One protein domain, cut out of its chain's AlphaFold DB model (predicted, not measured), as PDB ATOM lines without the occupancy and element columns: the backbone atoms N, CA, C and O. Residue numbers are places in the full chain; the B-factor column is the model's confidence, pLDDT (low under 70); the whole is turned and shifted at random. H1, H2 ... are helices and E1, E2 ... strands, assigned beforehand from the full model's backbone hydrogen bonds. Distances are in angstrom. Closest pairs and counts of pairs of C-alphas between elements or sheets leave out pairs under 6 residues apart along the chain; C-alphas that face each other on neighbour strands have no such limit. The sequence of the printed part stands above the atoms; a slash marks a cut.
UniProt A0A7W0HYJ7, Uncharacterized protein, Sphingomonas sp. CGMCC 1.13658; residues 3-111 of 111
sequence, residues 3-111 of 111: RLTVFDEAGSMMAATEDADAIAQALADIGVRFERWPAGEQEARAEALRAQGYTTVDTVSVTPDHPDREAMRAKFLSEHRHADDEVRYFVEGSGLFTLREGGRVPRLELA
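This is residues 3 to 111 of the 111 residues of an uncharacterized protein of Sphingomonas sp. CGMCC 1.13658 (UniProt A0A7W0HYJ7). A twisted four-stranded sheet has one helix, H1, packed on one of its faces, and beyond its E3 edge the chain swings out in a wide, open loop that holds two more helices, H2 and H3, standing away from the sheet and from each other. Residues 78 to 94, with no named element, lead back from H3 across the middle of the domain into E3. The printed part has 109 residues with three named helices and four named strands, in the order E1 E2 H1 H2 H3 E3 E4; the sheet runs E2 E1 E4 E3, with its neighbours antiparallel throughout. The class is mixed, helices and strands, though under half of the residues, 49, are in named elements. The whole is compact, with a radius of gyration of the C-alphas of 15.2 A, and rounded, spanning 37 by 33 by 28 A.

The strand E4, residues 104 to 110, is the longest at 19.1 A and ends at C-alpha 110 (38.292, -28.625, 20.321). E1, residues 3 to 8, begins at C-alpha 3 (39.489, -25.143, 14.653) and measures 16.8 A. E2, residues 13 to 17, is 11.6 A long, and E3, residues 95 to 98, is 10.1 A long. The three helices have 9 residues each: H1, residues 20 to 28, measures 12.1 A; H2, residues 42 to 50, measures 12.3 A and begins at C-alpha 42 (36.527, -45.343, 22.355); H3, residues 69 to 77, also measures 12.3 A.

In the sheet the inner strands E1 and E4 are antiparallel, with 161 degrees between their directions; N 5 and O 107 are 2.9 A apart and N 107 and O 5 are 2.8 A apart, both within hydrogen-bond range. E2, an edge strand, forms a hairpin with E1, at 164 degrees, with N 6 and O 15 within hydrogen-bond range at 2.8 A. E3, the other edge strand, forms a hairpin with E4, at 175 degrees, with N 97 and O 108 within hydrogen-bond range at 2.9 A. The sheet is twisted, its C-alphas lying up to 4.2 A off the best plane. H1 is on the sheet at a height over the sheet of 9.3 A, and its closest C-alphas to E1 are those of Ile 23 and Leu 4, 6.2 A apart. H1 lies over E1, and only just not over E4, where 2 of its 9 C-alphas fall. On the local plane its line stands at 33 degrees to that of E1, only just slantwise to the strands. H2 and H3 are not on the sheet, and H1, H2 and H3 are apart from one another. In H1 and H2 every O i to N i+4 pair is within hydrogen-bond range; in H3 it is 4 of 5.

The two C-alphas farthest apart, those of Ala 10 and Ala 44, are 41.0 A from each other, while the first and last printed C-alphas, Arg 3 and Ala 111, are 8.7 A apart. The printed part has no cut and ends at residue 111, the chain's last residue. Three links are long: H1 to H2 with 13 residues, H2 to H3 with 18 and H3 to E3 with 17. The links E1 to E2, E2 to H1 and E3 to E4 are tight. The mean pLDDT of the printed part is 91.9, lowest among the named elements in H2 at 86, and no printed residue is under 70.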
ATOM      1  N   ARG A   3      38.782 -26.186  15.400       97.25
ATOM      2  CA  ARG A   3      39.489 -25.143  14.653       97.25
ATOM      3  C   ARG A   3      40.986 -25.245  14.886       97.25
ATOM      4  O   ARG A   3      41.431 -25.416  16.015       97.25
ATOM      5  N   LEU A   4      41.759 -25.084  13.822       98.25
ATOM      6  CA  LEU A   4      43.197 -24.891  13.898       98.25
ATOM      7  C   LEU A   4      43.534 -23.444  13.542       98.25
ATOM      8  O   LEU A   4      43.139 -22.957  12.485       98.25
ATOM      9  N   THR A   5      44.304 -22.779  14.397       98.50
ATOM     10  CA  THR A   5      44.920 -21.482  14.098       98.50
ATOM     11  C   THR A   5      46.432 -21.619  14.211       98.50
ATOM     12  O   THR A   5      46.941 -22.026  15.249       98.50
ATOM     13  N   VAL A   6      47.167 -21.294  13.151       98.00
ATOM     14  CA  VAL A   6      48.631 -21.377  13.117       98.00
ATOM     15  C   VAL A   6      49.212 -19.988  13.311       98.00
ATOM     16  O   VAL A   6      48.858 -19.063  12.578       98.00
ATOM     17  N   PHE A   7      50.114 -19.856  14.276       98.25
ATOM     18  CA  PHE A   7      50.868 -18.634  14.536       98.25
ATOM     19  C   PHE A   7      52.348 -18.824  14.191       98.25
ATOM     20  O   PHE A   7      52.835 -19.956  14.143       98.25
ATOM     21  N   ASP A   8      53.065 -17.726  13.980       96.81
ATOM     22  CA  ASP A   8      54.527 -17.713  14.068       96.81
ATOM     23  C   ASP A   8      54.988 -17.626  15.540       96.81
ATOM     24  O   ASP A   8      54.179 -17.512  16.467       96.81
ATOM     25  N   GLU A   9      56.300 -17.669  15.780       94.81
ATOM     26  CA  GLU A   9      56.849 -17.563  17.140       94.81
ATOM     27  C   GLU A   9      56.657 -16.186  17.790       94.81
ATOM     28  O   GLU A   9      56.680 -16.086  19.018       94.81
ATOM     29  N   ALA A  10      56.441 -15.138  16.991       96.12
ATOM     30  CA  ALA A  10      56.127 -13.796  17.474       96.12
ATOM     31  C   ALA A  10      54.639 -13.640  17.850       96.12
ATOM     32  O   ALA A  10      54.254 -12.626  18.433       96.12
ATOM     33  N   GLY A  11      53.807 -14.644  17.555       95.25
ATOM     34  CA  GLY A  11      52.375 -14.649  17.830       95.25
ATOM     35  C   GLY A  11      51.519 -14.032  16.721       95.25
ATOM     36  O   GLY A  11      50.330 -13.797  16.947       95.25
ATOM     37  N   SER A  12      52.070 -13.787  15.532       97.62
ATOM     38  CA  SER A  12      51.292 -13.346  14.371       97.62
ATOM     39  C   SER A  12      50.538 -14.529  13.777       97.62
ATOM     40  O   SER A  12      51.115 -15.587  13.526       97.62
ATOM     41  N   MET A  13      49.240 -14.361  13.527       97.75
ATOM     42  CA  MET A  13      48.440 -15.399  12.878       97.75
ATOM     43  C   MET A  13      48.873 -15.557  11.416       97.75
ATOM     44  O   MET A  13      48.856 -14.594  10.652       97.75
ATOM     45  N   MET A  14      49.215 -16.782  11.030       96.56
ATOM     46  CA  MET A  14      49.613 -17.146   9.670       96.56
ATOM     47  C   MET A  14      48.456 -17.768   8.885       96.56
ATOM     48  O   MET A  14      48.300 -17.503   7.696       96.56
ATOM     49  N   ALA A  15      47.650 -18.605   9.541       96.56
ATOM     50  CA  ALA A  15      46.526 -19.304   8.926       96.56
ATOM     51  C   ALA A  15      45.478 -19.698   9.972       96.56
ATOM     52  O   ALA A  15      45.794 -19.858  11.150       96.56
ATOM     53  N   ALA A  16      44.239 -19.904   9.529       97.88
ATOM     54  CA  ALA A  16      43.186 -20.513  10.331       97.88
ATOM     55  C   ALA A  16      42.278 -21.367   9.440       97.88
ATOM     56  O   ALA A  16      41.986 -20.978   8.309       97.88
ATOM     57  N   THR A  17      41.836 -22.516   9.944       97.94
ATOM     58  CA  THR A  17      40.905 -23.401   9.240       97.94
ATOM     59  C   THR A  17      40.062 -24.219  10.215       97.94
ATOM     60  O   THR A  17      40.477 -24.514  11.335       97.94
ATOM     61  N   GLU A  18      38.862 -24.573   9.775       97.31
ATOM     62  CA  GLU A  18      37.911 -25.455  10.468       97.31
ATOM     63  C   GLU A  18      37.626 -26.724   9.645       97.31
ATOM     64  O   GLU A  18      36.958 -27.654  10.110       97.31
ATOM     65  N   ASP A  19      38.169 -26.771   8.423       97.00
ATOM     66  CA  ASP A  19      38.089 -27.915   7.527       97.00
ATOM     67  C   ASP A  19      38.943 -29.068   8.063       97.00
ATOM     68  O   ASP A  19      40.123 -28.898   8.373       97.00
ATOM     69  N   ALA A  20      38.336 -30.245   8.204       95.25
ATOM     70  CA  ALA A  20      38.965 -31.375   8.880       95.25
ATOM     71  C   ALA A  20      40.206 -31.890   8.141       95.25
ATOM     72  O   ALA A  20      41.195 -32.222   8.794       95.25
ATOM     73  N   ASP A  21      40.165 -31.918   6.809       96.44
ATOM     74  CA  ASP A  21      41.257 -32.430   5.984       96.44
ATOM     75  C   ASP A  21      42.426 -31.442   5.974       96.44
ATOM     76  O   ASP A  21      43.584 -31.835   6.127       96.44
ATOM     77  N   ALA A  22      42.136 -30.139   5.907       97.25
ATOM     78  CA  ALA A  22      43.143 -29.095   6.056       97.25
ATOM     79  C   ALA A  22      43.802 -29.114   7.446       97.25
ATOM     80  O   ALA A  22      45.015 -28.920   7.549       97.25
ATOM     81  N   ILE A  23      43.031 -29.366   8.513       97.81
ATOM     82  CA  ILE A  23      43.572 -29.549   9.871       97.81
ATOM     83  C   ILE A  23      44.498 -30.768   9.903       97.81
ATOM     84  O   ILE A  23      45.623 -30.659  10.392       97.81
ATOM     85  N   ALA A  24      44.042 -31.906   9.373       97.25
ATOM     86  CA  ALA A  24      44.816 -33.142   9.346       97.25
ATOM     87  C   ALA A  24      46.141 -32.958   8.600       97.25
ATOM     88  O   ALA A  24      47.187 -33.329   9.125       97.25
ATOM     89  N   GLN A  25      46.115 -32.323   7.426       96.88
ATOM     90  CA  GLN A  25      47.318 -32.068   6.641       96.88
ATOM     91  C   GLN A  25      48.286 -31.124   7.367       96.88
ATOM     92  O   GLN A  25      49.470 -31.427   7.479       96.88
ATOM     93  N   ALA A  26      47.791 -30.008   7.907       96.00
ATOM     94  CA  ALA A  26      48.638 -29.030   8.589       96.00
ATOM     95  C   ALA A  26      49.311 -29.598   9.851       96.00
ATOM     96  O   ALA A  26      50.431 -29.209  10.181       96.00
ATOM     97  N   LEU A  27      48.633 -30.505  10.562       96.94
ATOM     98  CA  LEU A  27      49.198 -31.211  11.710       96.94
ATOM     99  C   LEU A  27      50.146 -32.341  11.277       96.94
ATOM    100  O   LEU A  27      51.205 -32.505  11.881       96.94
ATOM    101  N   ALA A  28      49.840 -33.061  10.196       96.50
ATOM    102  CA  ALA A  28      50.721 -34.093   9.654       96.50
ATOM    103  C   ALA A  28      52.075 -33.522   9.196       96.50
ATOM    104  O   ALA A  28      53.105 -34.159   9.414       96.50
ATOM    105  N   ASP A  29      52.092 -32.301   8.651       94.38
ATOM    106  CA  ASP A  29      53.318 -31.590   8.256       94.38
ATOM    107  C   ASP A  29      54.297 -31.367   9.427       94.38
ATOM    108  O   ASP A  29      55.490 -31.166   9.203       94.38
ATOM    109  N   ILE A  30      53.807 -31.410  10.673       93.88
ATOM    110  CA  ILE A  30      54.619 -31.319  11.897       93.88
ATOM    111  C   ILE A  30      54.661 -32.638  12.686       93.88
ATOM    112  O   ILE A  30      55.001 -32.644  13.867       93.88
ATOM    113  N   GLY A  31      54.305 -33.759  12.053       93.44
ATOM    114  CA  GLY A  31      54.353 -35.090  12.662       93.44
ATOM    115  C   GLY A  31      53.214 -35.398  13.638       93.44
ATOM    116  O   GLY A  31      53.314 -36.358  14.397       93.44
ATOM    117  N   VAL A  32      52.126 -34.620  13.631       95.94
ATOM    118  CA  VAL A  32      50.985 -34.811  14.534       95.94
ATOM    119  C   VAL A  32      49.815 -35.457  13.798       95.94
ATOM    120  O   VAL A  32      49.278 -34.909  12.836       95.94
ATOM    121  N   ARG A  33      49.381 -36.627  14.280       94.81
ATOM    122  CA  ARG A  33      48.197 -37.326  13.762       94.81
ATOM    123  C   ARG A  33      46.918 -36.682  14.302       94.81
ATOM    124  O   ARG A  33      46.757 -36.545  15.512       94.81
ATOM    125  N   PHE A  34      45.984 -36.362  13.407       95.56
ATOM    126  CA  PHE A  34      44.643 -35.883  13.743       95.56
ATOM    127  C   PHE A  34      43.583 -36.724  13.036       95.56
ATOM    128  O   PHE A  34      43.651 -36.928  11.826       95.56
ATOM    129  N   GLU A  35      42.598 -37.196  13.795       92.12
ATOM    130  CA  GLU A  35      41.531 -38.069  13.307       92.12
ATOM    131  C   GLU A  35      40.206 -37.699  13.985       92.12
ATOM    132  O   GLU A  35      40.180 -37.292  15.150       92.12
ATOM    133  N   ARG A  36      39.090 -37.867  13.266       88.69
ATOM    134  CA  ARG A  36      37.735 -37.753  13.822       88.69
ATOM    135  C   ARG A  36      37.039 -39.098  13.725       88.69
ATOM    136  O   ARG A  36      37.009 -39.712  12.663       88.69
ATOM    137  N   TRP A  37      36.438 -39.513  14.830       85.00
ATOM    138  CA  TRP A  37      35.783 -40.807  14.955       85.00
ATOM    139  C   TRP A  37      34.326 -40.628  15.384       85.00
ATOM    140  O   TRP A  37      34.018 -39.650  16.073       85.00
ATOM    141  N   PRO A  38      33.431 -41.565  15.031       83.12
ATOM    142  CA  PRO A  38      32.103 -41.619  15.620       83.12
ATOM    143  C   PRO A  38      32.174 -41.748  17.146       83.12
ATOM    144  O   PRO A  38      33.058 -42.411  17.699       83.12
ATOM    145  N   ALA A  39      31.220 -41.126  17.836       80.12
ATOM    146  CA  ALA A  39      31.068 -41.309  19.273       80.12
ATOM    147  C   ALA A  39      30.703 -42.771  19.593       80.12
ATOM    148  O   ALA A  39      29.922 -43.392  18.875       80.12
ATOM    149  N   GLY A  40      31.250 -43.303  20.688       81.31
ATOM    150  CA  GLY A  40      30.985 -44.663  21.175       81.31
ATOM    151  C   GLY A  40      32.009 -45.713  20.736       81.31
ATOM    152  O   GLY A  40      31.912 -46.861  21.150       81.31
ATOM    153  N   GLU A  41      33.019 -45.340  19.944       84.38
ATOM    154  CA  GLU A  41      34.083 -46.258  19.498       84.38
ATOM    155  C   GLU A  41      35.356 -46.212  20.370       84.38
ATOM    156  O   GLU A  41      36.406 -46.714  19.962       84.38
ATOM    157  N   GLN A  42      35.312 -45.606  21.564       84.44
ATOM    158  CA  GLN A  42      36.527 -45.343  22.355       84.44
ATOM    159  C   GLN A  42      37.274 -46.621  22.741       84.44
ATOM    160  O   GLN A  42      38.495 -46.685  22.619       84.44
ATOM    161  N   GLU A  43      36.546 -47.654  23.162       83.88
ATOM    162  CA  GLU A  43      37.128 -48.936  23.575       83.88
ATOM    163  C   GLU A  43      37.796 -49.658  22.401       83.88
ATOM    164  O   GLU A  43      38.935 -50.109  22.513       83.88
ATOM    165  N   ALA A  44      37.127 -49.699  21.245       86.12
ATOM    166  CA  ALA A  44      37.681 -50.292  20.031       86.12
ATOM    167  C   ALA A  44      38.950 -49.554  19.566       86.12
ATOM    168  O   ALA A  44      39.909 -50.181  19.113       86.12
ATOM    169  N   ARG A  45      38.991 -48.221  19.718       85.25
ATOM    170  CA  ARG A  45      40.175 -47.412  19.390       85.25
ATOM    171  C   ARG A  45      41.311 -47.618  20.374       85.25
ATOM    172  O   ARG A  45      42.450 -47.772  19.941       85.25
ATOM    173  N   ALA A  46      41.009 -47.662  21.667       85.75
ATOM    174  CA  ALA A  46      41.987 -47.998  22.691       85.75
ATOM    175  C   ALA A  46      42.632 -49.362  22.399       85.75
ATOM    176  O   ALA A  46      43.849 -49.492  22.476       85.75
ATOM    177  N   GLU A  47      41.845 -50.352  21.971       87.12
ATOM    178  CA  GLU A  47      42.360 -51.671  21.594       87.12
ATOM    179  C   GLU A  47      43.228 -51.634  20.324       87.12
ATOM    180  O   GLU A  47      44.317 -52.208  20.289       87.12
ATOM    181  N   ALA A  48      42.813 -50.886  19.298       87.75
ATOM    182  CA  ALA A  48      43.614 -50.694  18.089       87.75
ATOM    183  C   ALA A  48      44.952 -49.975  18.364       87.75
ATOM    184  O   ALA A  48      45.951 -50.253  17.699       87.75
ATOM    185  N   LEU A  49      44.988 -49.058  19.336       87.38
ATOM    186  CA  LEU A  49      46.216 -48.411  19.802       87.38
ATOM    187  C   LEU A  49      47.078 -49.384  20.617       87.38
ATOM    188  O   LEU A  49      48.287 -49.447  20.414       87.38
ATOM    189  N   ARG A  50      46.492 -50.231  21.466       87.94
ATOM    190  CA  ARG A  50      47.258 -51.279  22.165       87.94
ATOM    191  C   ARG A  50      48.000 -52.202  21.209       87.94
ATOM    192  O   ARG A  50      49.170 -52.499  21.438       87.94
ATOM    193  N   ALA A  51      47.372 -52.566  20.093       89.44
ATOM    194  CA  ALA A  51      48.024 -53.337  19.035       89.44
ATOM    195  C   ALA A  51      49.218 -52.608  18.375       89.44
ATOM    196  O   ALA A  51      50.082 -53.261  17.793       89.44
ATOM    197  N   GLN A  52      49.292 -51.276  18.481       87.06
ATOM    198  CA  GLN A  52      50.414 -50.438  18.025       87.06
ATOM    199  C   GLN A  52      51.490 -50.222  19.109       87.06
ATOM    200  O   GLN A  52      52.468 -49.528  18.857       87.06
ATOM    201  N   GLY A  53      51.338 -50.816  20.298       87.31
ATOM    202  CA  GLY A  53      52.316 -50.737  21.390       87.31
ATOM    203  C   GLY A  53      51.959 -49.767  22.521       87.31
ATOM    204  O   GLY A  53      52.690 -49.707  23.509       87.31
ATOM    205  N   TYR A  54      50.830 -49.053  22.441       87.44
ATOM    206  CA  TYR A  54      50.361 -48.192  23.533       87.44
ATOM    207  C   TYR A  54      49.831 -49.044  24.695       87.44
ATOM    208  O   TYR A  54      48.810 -49.713  24.580       87.44
ATOM    209  N   THR A  55      50.517 -49.047  25.835       83.94
ATOM    210  CA  THR A  55      50.225 -49.990  26.933       83.94
ATOM    211  C   THR A  55      49.242 -49.453  27.968       83.94
ATOM    212  O   THR A  55      48.476 -50.225  28.546       83.94
ATOM    213  N   THR A  56      49.225 -48.142  28.196       83.94
ATOM    214  CA  THR A  56      48.387 -47.498  29.214       83.94
ATOM    215  C   THR A  56      47.321 -46.623  28.575       83.94
ATOM    216  O   THR A  56      47.618 -45.831  27.687       83.94
ATOM    217  N   VAL A  57      46.086 -46.742  29.063       84.00
ATOM    218  CA  VAL A  57      44.955 -45.897  28.661       84.00
ATOM    219  C   VAL A  57      44.304 -45.368  29.929       84.00
ATOM    220  O   VAL A  57      43.901 -46.159  30.783       84.00
ATOM    221  N   ASP A  58      44.211 -44.048  30.048       87.31
ATOM    222  CA  ASP A  58      43.508 -43.354  31.117       87.31
ATOM    223  C   ASP A  58      42.370 -42.492  30.555       87.31
ATOM    224  O   ASP A  58      42.459 -41.913  29.473       87.31
ATOM    225  N   THR A  59      41.269 -42.418  31.302       86.62
ATOM    226  CA  THR A  59      40.158 -41.510  31.003       86.62
ATOM    227  C   THR A  59      40.109 -40.462  32.095       86.62
ATOM    228  O   THR A  59      39.898 -40.785  33.264       86.62
ATOM    229  N   VAL A  60      40.292 -39.199  31.714       87.94
ATOM    230  CA  VAL A  60      40.254 -38.060  32.632       87.94
ATOM    231  C   VAL A  60      39.112 -37.140  32.226       87.94
ATOM    232  O   VAL A  60      38.991 -36.768  31.063       87.94
ATOM    233  N   SER A  61      38.286 -36.755  33.199       90.50
ATOM    234  CA  SER A  61      37.252 -35.734  33.037       90.50
ATOM    235  C   SER A  61      37.474 -34.637  34.067       90.50
ATOM    236  O   SER A  61      37.522 -34.902  35.268       90.50
ATOM    237  N   VAL A  62      37.647 -33.403  33.592       89.94
ATOM    238  CA  VAL A  62      37.899 -32.236  34.442       89.94
ATOM    239  C   VAL A  62      36.716 -31.286  34.322       89.94
ATOM    240  O   VAL A  62      36.592 -30.546  33.350       89.94
ATOM    241  N   THR A  63      35.842 -31.302  35.326       91.69
ATOM    242  CA  THR A  63      34.707 -30.379  35.425       91.69
ATOM    243  C   THR A  63      35.101 -29.099  36.174       91.69
ATOM    244  O   THR A  63      36.115 -29.079  36.884       91.69
ATOM    245  N   PRO A  64      34.316 -28.007  36.062       91.38
ATOM    246  CA  PRO A  64      34.573 -26.785  36.822       91.38
ATOM    247  C   PRO A  64      34.659 -27.009  38.336       91.38
ATOM    248  O   PRO A  64      35.471 -26.348  38.977       91.38
ATOM    249  N   ASP A  65      33.901 -27.960  38.880       93.88
ATOM    250  CA  ASP A  65      33.842 -28.241  40.319       93.88
ATOM    251  C   ASP A  65      34.833 -29.328  40.767       93.88
ATOM    252  O   ASP A  65      34.831 -29.733  41.930       93.88
ATOM    253  N   HIS A  66      35.686 -29.827  39.861       92.62
ATOM    254  CA  HIS A  66      36.669 -30.849  40.205       92.62
ATOM    255  C   HIS A  66      37.660 -30.289  41.248       92.62
ATOM    256  O   HIS A  66      38.324 -29.284  40.970       92.62
ATOM    257  N   PRO A  67      37.826 -30.928  42.423       93.69
ATOM    258  CA  PRO A  67      38.626 -30.374  43.521       93.69
ATOM    259  C   PRO A  67      40.087 -30.136  43.119       93.69
ATOM    260  O   PRO A  67      40.671 -29.113  43.465       93.69
ATOM    261  N   ASP A  68      40.646 -31.031  42.300       93.50
ATOM    262  CA  ASP A  68      42.027 -30.922  41.811       93.50
ATOM    263  C   ASP A  68      42.175 -30.179  40.472       93.50
ATOM    264  O   ASP A  68      43.242 -30.236  39.861       93.50
ATOM    265  N   ARG A  69      41.135 -29.486  39.979       92.00
ATOM    266  CA  ARG A  69      41.135 -28.832  38.653       92.00
ATOM    267  C   ARG A  69      42.372 -27.964  38.426       92.00
ATOM    268  O   ARG A  69      42.994 -28.027  37.367       92.00
ATOM    269  N   GLU A  70      42.729 -27.144  39.413       92.69
ATOM    270  CA  GLU A  70      43.870 -26.230  39.311       92.69
ATOM    271  C   GLU A  70      45.202 -26.978  39.277       92.69
ATOM    272  O   GLU A  70      46.049 -26.685  38.433       92.69
ATOM    273  N   ALA A  71      45.361 -27.988  40.132       92.25
ATOM    274  CA  ALA A  71      46.563 -28.811  40.178       92.25
ATOM    275  C   ALA A  71      46.741 -29.634  38.893       92.25
ATOM    276  O   ALA A  71      47.847 -29.722  38.365       92.25
ATOM    277  N   MET A  72      45.658 -30.203  38.354       90.44
ATOM    278  CA  MET A  72      45.669 -30.910  37.072       90.44
ATOM    279  C   MET A  72      46.039 -29.967  35.925       90.44
ATOM    280  O   MET A  72      46.924 -30.287  35.138       90.44
ATOM    281  N   ARG A  73      45.432 -28.774  35.865       89.56
ATOM    282  CA  ARG A  73      45.735 -27.770  34.835       89.56
ATOM    283  C   ARG A  73      47.184 -27.282  34.905       89.56
ATOM    284  O   ARG A  73      47.805 -27.085  33.864       89.56
ATOM    285  N   ALA A  74      47.732 -27.109  36.106       90.94
ATOM    286  CA  ALA A  74      49.114 -26.676  36.304       90.94
ATOM    287  C   ALA A  74      50.136 -27.634  35.672       90.94
ATOM    288  O   ALA A  74      51.145 -27.169  35.148       90.94
ATOM    289  N   LYS A  75      49.852 -28.943  35.644       86.06
ATOM    290  CA  LYS A  75      50.739 -29.946  35.027       86.06
ATOM    291  C   LYS A  75      50.933 -29.736  33.522       86.06
ATOM    292  O   LYS A  75      51.996 -30.067  33.015       86.06
ATOM    293  N   PHE A  76      49.939 -29.173  32.834       87.00
ATOM    294  CA  PHE A  76      49.937 -29.017  31.373       87.00
ATOM    295  C   PHE A  76      50.163 -27.572  30.901       87.00
ATOM    296  O   PHE A  76      50.206 -27.312  29.704       87.00
ATOM    297  N   LEU A  77      50.283 -26.614  31.827       88.81
ATOM    298  CA  LEU A  77      50.456 -25.192  31.510       88.81
ATOM    299  C   LEU A  77      51.862 -24.853  31.004       88.81
ATOM    300  O   LEU A  77      52.022 -23.933  30.203       88.81
ATOM    301  N   SER A  78      52.877 -25.550  31.512       91.62
ATOM    302  CA  SER A  78      54.262 -25.365  31.087       91.62
ATOM    303  C   SER A  78      54.535 -26.164  29.817       91.62
ATOM    304  O   SER A  78      54.169 -27.333  29.734       91.62
ATOM    305  N   GLU A  79      55.209 -25.549  28.845       93.44
ATOM    306  CA  GLU A  79      55.667 -26.232  27.632       93.44
ATOM    307  C   GLU A  79      56.611 -27.389  27.997       93.44
ATOM    308  O   GLU A  79      57.535 -27.221  28.797       93.44
ATOM    309  N   HIS A  80      56.364 -28.573  27.434       93.88
ATOM    310  CA  HIS A  80      57.141 -29.782  27.692       93.88
ATOM    311  C   HIS A  80      57.129 -30.719  26.480       93.88
ATOM    312  O   HIS A  80      56.379 -30.523  25.526       93.88
ATOM    313  N   ARG A  81      57.997 -31.736  26.517       92.81
ATOM    314  CA  ARG A  81      58.039 -32.837  25.550       92.81
ATOM    315  C   ARG A  81      58.035 -34.165  26.291       92.81
ATOM    316  O   ARG A  81      58.587 -34.265  27.388       92.81
ATOM    317  N   HIS A  82      57.457 -35.174  25.659       90.75
ATOM    318  CA  HIS A  82      57.503 -36.557  26.110       90.75
ATOM    319  C   HIS A  82      58.522 -37.346  25.278       90.75
ATOM    320  O   HIS A  82      58.812 -36.986  24.138       90.75
ATOM    321  N   ALA A  83      59.116 -38.381  25.877       89.81
ATOM    322  CA  ALA A  83      59.968 -39.327  25.154       89.81
ATOM    323  C   ALA A  83      59.136 -40.321  24.327       89.81
ATOM    324  O   ALA A  83      59.606 -40.804  23.301       89.81
ATOM    325  N   ASP A  84      57.908 -40.575  24.782       87.88
ATOM    326  CA  ASP A  84      56.896 -41.377  24.110       87.88
ATOM    327  C   ASP A  84      55.817 -40.471  23.501       87.88
ATOM    328  O   ASP A  84      55.674 -39.304  23.873       87.88
ATOM    329  N   ASP A  85      55.025 -41.032  22.596       87.94
ATOM    330  CA  ASP A  85      53.870 -40.362  22.005       87.94
ATOM    331  C   ASP A  85      52.796 -40.030  23.056       87.94
ATOM    332  O   ASP A  85      52.377 -40.884  23.844       87.94
ATOM    333  N   GLU A  86      52.260 -38.810  23.004       89.19
ATOM    334  CA  GLU A  86      51.081 -38.420  23.775       89.19
ATOM    335  C   GLU A  86      49.827 -38.479  22.892       89.19
ATOM    336  O   GLU A  86      49.617 -37.638  22.017       89.19
ATOM    337  N   VAL A  87      48.964 -39.469  23.135       90.19
ATOM    338  CA  VAL A  87      47.707 -39.640  22.392       90.19
ATOM    339  C   VAL A  87      46.529 -39.187  23.251       90.19
ATOM    340  O   VAL A  87      46.319 -39.691  24.355       90.19
ATOM    341  N   ARG A  88      45.727 -38.247  22.738       90.88
ATOM    342  CA  ARG A  88      44.519 -37.739  23.404       90.88
ATOM    343  C   ARG A  88      43.293 -37.951  22.524       90.88
ATOM    344  O   ARG A  88      43.253 -37.488  21.388       90.88
ATOM    345  N   TYR A  89      42.282 -38.619  23.072       88.94
ATOM    346  CA  TYR A  89      40.975 -38.785  22.439       88.94
ATOM    347  C   TYR A  89      39.940 -37.937  23.183       88.94
ATOM    348  O   TYR A  89      39.736 -38.118  24.384       88.94
ATOM    349  N   PHE A  90      39.283 -37.017  22.479       89.38
ATOM    350  CA  PHE A  90      38.266 -36.140  23.062       89.38
ATOM    351  C   PHE A  90      36.879 -36.759  22.922       89.38
ATOM    352  O   PHE A  90      36.423 -37.018  21.811       89.38
ATOM    353  N   VAL A  91      36.220 -36.988  24.062       87.12
ATOM    354  CA  VAL A  91      34.861 -37.553  24.128       87.12
ATOM    355  C   VAL A  91      33.815 -36.451  24.271       87.12
ATOM    356  O   VAL A  91      32.837 -36.426  23.532       87.12
ATOM    357  N   GLU A  92      34.023 -35.547  25.227       88.38
ATOM    358  CA  GLU A  92      33.077 -34.497  25.597       88.38
ATOM    359  C   GLU A  92      33.831 -33.263  26.107       88.38
ATOM    360  O   GLU A  92      34.932 -33.370  26.655       88.38
ATOM    361  N   GLY A  93      33.213 -32.093  25.948       90.94
ATOM    362  CA  GLY A  93      33.717 -30.824  26.452       90.94
ATOM    363  C   GLY A  93      34.564 -30.088  25.424       90.94
ATOM    364  O   GLY A  93      34.367 -30.221  24.217       90.94
ATOM    365  N   SER A  94      35.493 -29.276  25.918       92.44
ATOM    366  CA  SER A  94      36.384 -28.480  25.086       92.44
ATOM    367  C   SER A  94      37.828 -28.552  25.568       92.44
ATOM    368  O   SER A  94      38.114 -28.851  26.728       92.44
ATOM    369  N   GLY A  95      38.756 -28.293  24.655       92.44
ATOM    370  CA  GLY A  95      40.186 -28.354  24.905       92.44
ATOM    371  C   GLY A  95      40.961 -27.444  23.966       92.44
ATOM    372  O   GLY A  95      40.498 -27.099  22.880       92.44
ATOM    373  N   LEU A  96      42.158 -27.060  24.397       94.75
ATOM    374  CA  LEU A  96      43.096 -26.282  23.602       94.75
ATOM    375  C   LEU A  96      44.466 -26.949  23.674       94.75
ATOM    376  O   LEU A  96      45.059 -27.012  24.750       94.75
ATOM    377  N   PHE A  97      44.983 -27.375  22.525       95.44
ATOM    378  CA  PHE A  97      46.379 -27.783  22.383       95.44
ATOM    379  C   PHE A  97      47.156 -26.672  21.709       95.44
ATOM    380  O   PHE A  97      46.741 -26.159  20.674       95.44
ATOM    381  N   THR A  98      48.290 -26.308  22.297       96.50
ATOM    382  CA  THR A  98      49.265 -25.418  21.670       96.50
ATOM    383  C   THR A  98      50.530 -26.219  21.442       96.50
ATOM    384  O   THR A  98      51.148 -26.682  22.394       96.50
ATOM    385  N   LEU A  99      50.880 -26.400  20.177       96.31
ATOM    386  CA  LEU A  99      52.060 -27.130  19.741       96.31
ATOM    387  C   LEU A  99      53.101 -26.126  19.247       96.31
ATOM    388  O   LEU A  99      52.741 -25.035  18.805       96.31
ATOM    389  N   ARG A 100      54.384 -26.485  19.303       95.88
ATOM    390  CA  ARG A 100      55.479 -25.691  18.735       95.88
ATOM    391  C   ARG A 100      56.422 -26.608  17.976       95.88
ATOM    392  O   ARG A 100      57.046 -27.471  18.582       95.88
ATOM    393  N   GLU A 101      56.546 -26.384  16.672       95.56
ATOM    394  CA  GLU A 101      57.447 -27.154  15.811       95.56
ATOM    395  C   GLU A 101      57.829 -26.337  14.568       95.56
ATOM    396  O   GLU A 101      57.003 -25.605  14.019       95.56
ATOM    397  N   GLY A 102      59.092 -26.417  14.131       90.62
ATOM    398  CA  GLY A 102      59.555 -25.758  12.898       90.62
ATOM    399  C   GLY A 102      59.309 -24.239  12.812       90.62
ATOM    400  O   GLY A 102      59.037 -23.728  11.726       90.62
ATOM    401  N   GLY A 103      59.347 -23.516  13.939       93.12
ATOM    402  CA  GLY A 103      59.078 -22.067  14.001       93.12
ATOM    403  C   GLY A 103      57.598 -21.684  13.859       93.12
ATOM    404  O   GLY A 103      57.271 -20.509  13.693       93.12
ATOM    405  N   ARG A 104      56.696 -22.668  13.911       95.50
ATOM    406  CA  ARG A 104      55.244 -22.480  13.901       95.50
ATOM    407  C   ARG A 104      54.666 -22.859  15.255       95.50
ATOM    408  O   ARG A 104      55.170 -23.754  15.933       95.50
ATOM    409  N   VAL A 105      53.563 -22.211  15.608       97.56
ATOM    410  CA  VAL A 105      52.809 -22.463  16.838       97.56
ATOM    411  C   VAL A 105      51.350 -22.779  16.488       97.56
ATOM    412  O   VAL A 105      50.504 -21.880  16.488       97.56
ATOM    413  N   PRO A 106      51.022 -24.030  16.117       97.81
ATOM    414  CA  PRO A 106      49.644 -24.437  15.873       97.81
ATOM    415  C   PRO A 106      48.840 -24.487  17.176       97.81
ATOM    416  O   PRO A 106      49.266 -25.078  18.169       97.81
ATOM    417  N   ARG A 107      47.651 -23.885  17.166       97.88
ATOM    418  CA  ARG A 107      46.656 -23.955  18.237       97.88
ATOM    419  C   ARG A 107      45.425 -24.697  17.746       97.88
ATOM    420  O   ARG A 107      44.732 -24.200  16.860       97.88
ATOM    421  N   LEU A 108      45.180 -25.872  18.313       97.44
ATOM    422  CA  LEU A 108      44.027 -26.711  18.015       97.44
ATOM    423  C   LEU A 108      42.980 -26.536  19.114       97.44
ATOM    424  O   LEU A 108      43.180 -26.968  20.250       97.44
ATOM    425  N   GLU A 109      41.872 -25.903  18.759       96.88
ATOM    426  CA  GLU A 109      40.694 -25.727  19.601       96.88
ATOM    427  C   GLU A 109      39.693 -26.844  19.300       96.88
ATOM    428  O   GLU A 109      39.306 -27.065  18.149       96.88
ATOM    429  N   LEU A 110      39.280 -27.552  20.345       92.44
ATOM    430  CA  LEU A 110      38.292 -28.625  20.321       92.44
ATOM    431  C   LEU A 110      37.102 -28.162  21.162       92.44
ATOM    432  O   LEU A 110      37.297 -27.727  22.294       92.44
ATOM    433  N   ALA A 111      35.894 -28.230  20.617       82.75
ATOM    434  CA  ALA A 111      34.628 -27.915  21.278       82.75
ATOM    435  C   ALA A 111      33.505 -28.783  20.702       82.75
ATOM    436  O   ALA A 111      33.765 -29.527  19.723       82.75
TER     437      ALA A 111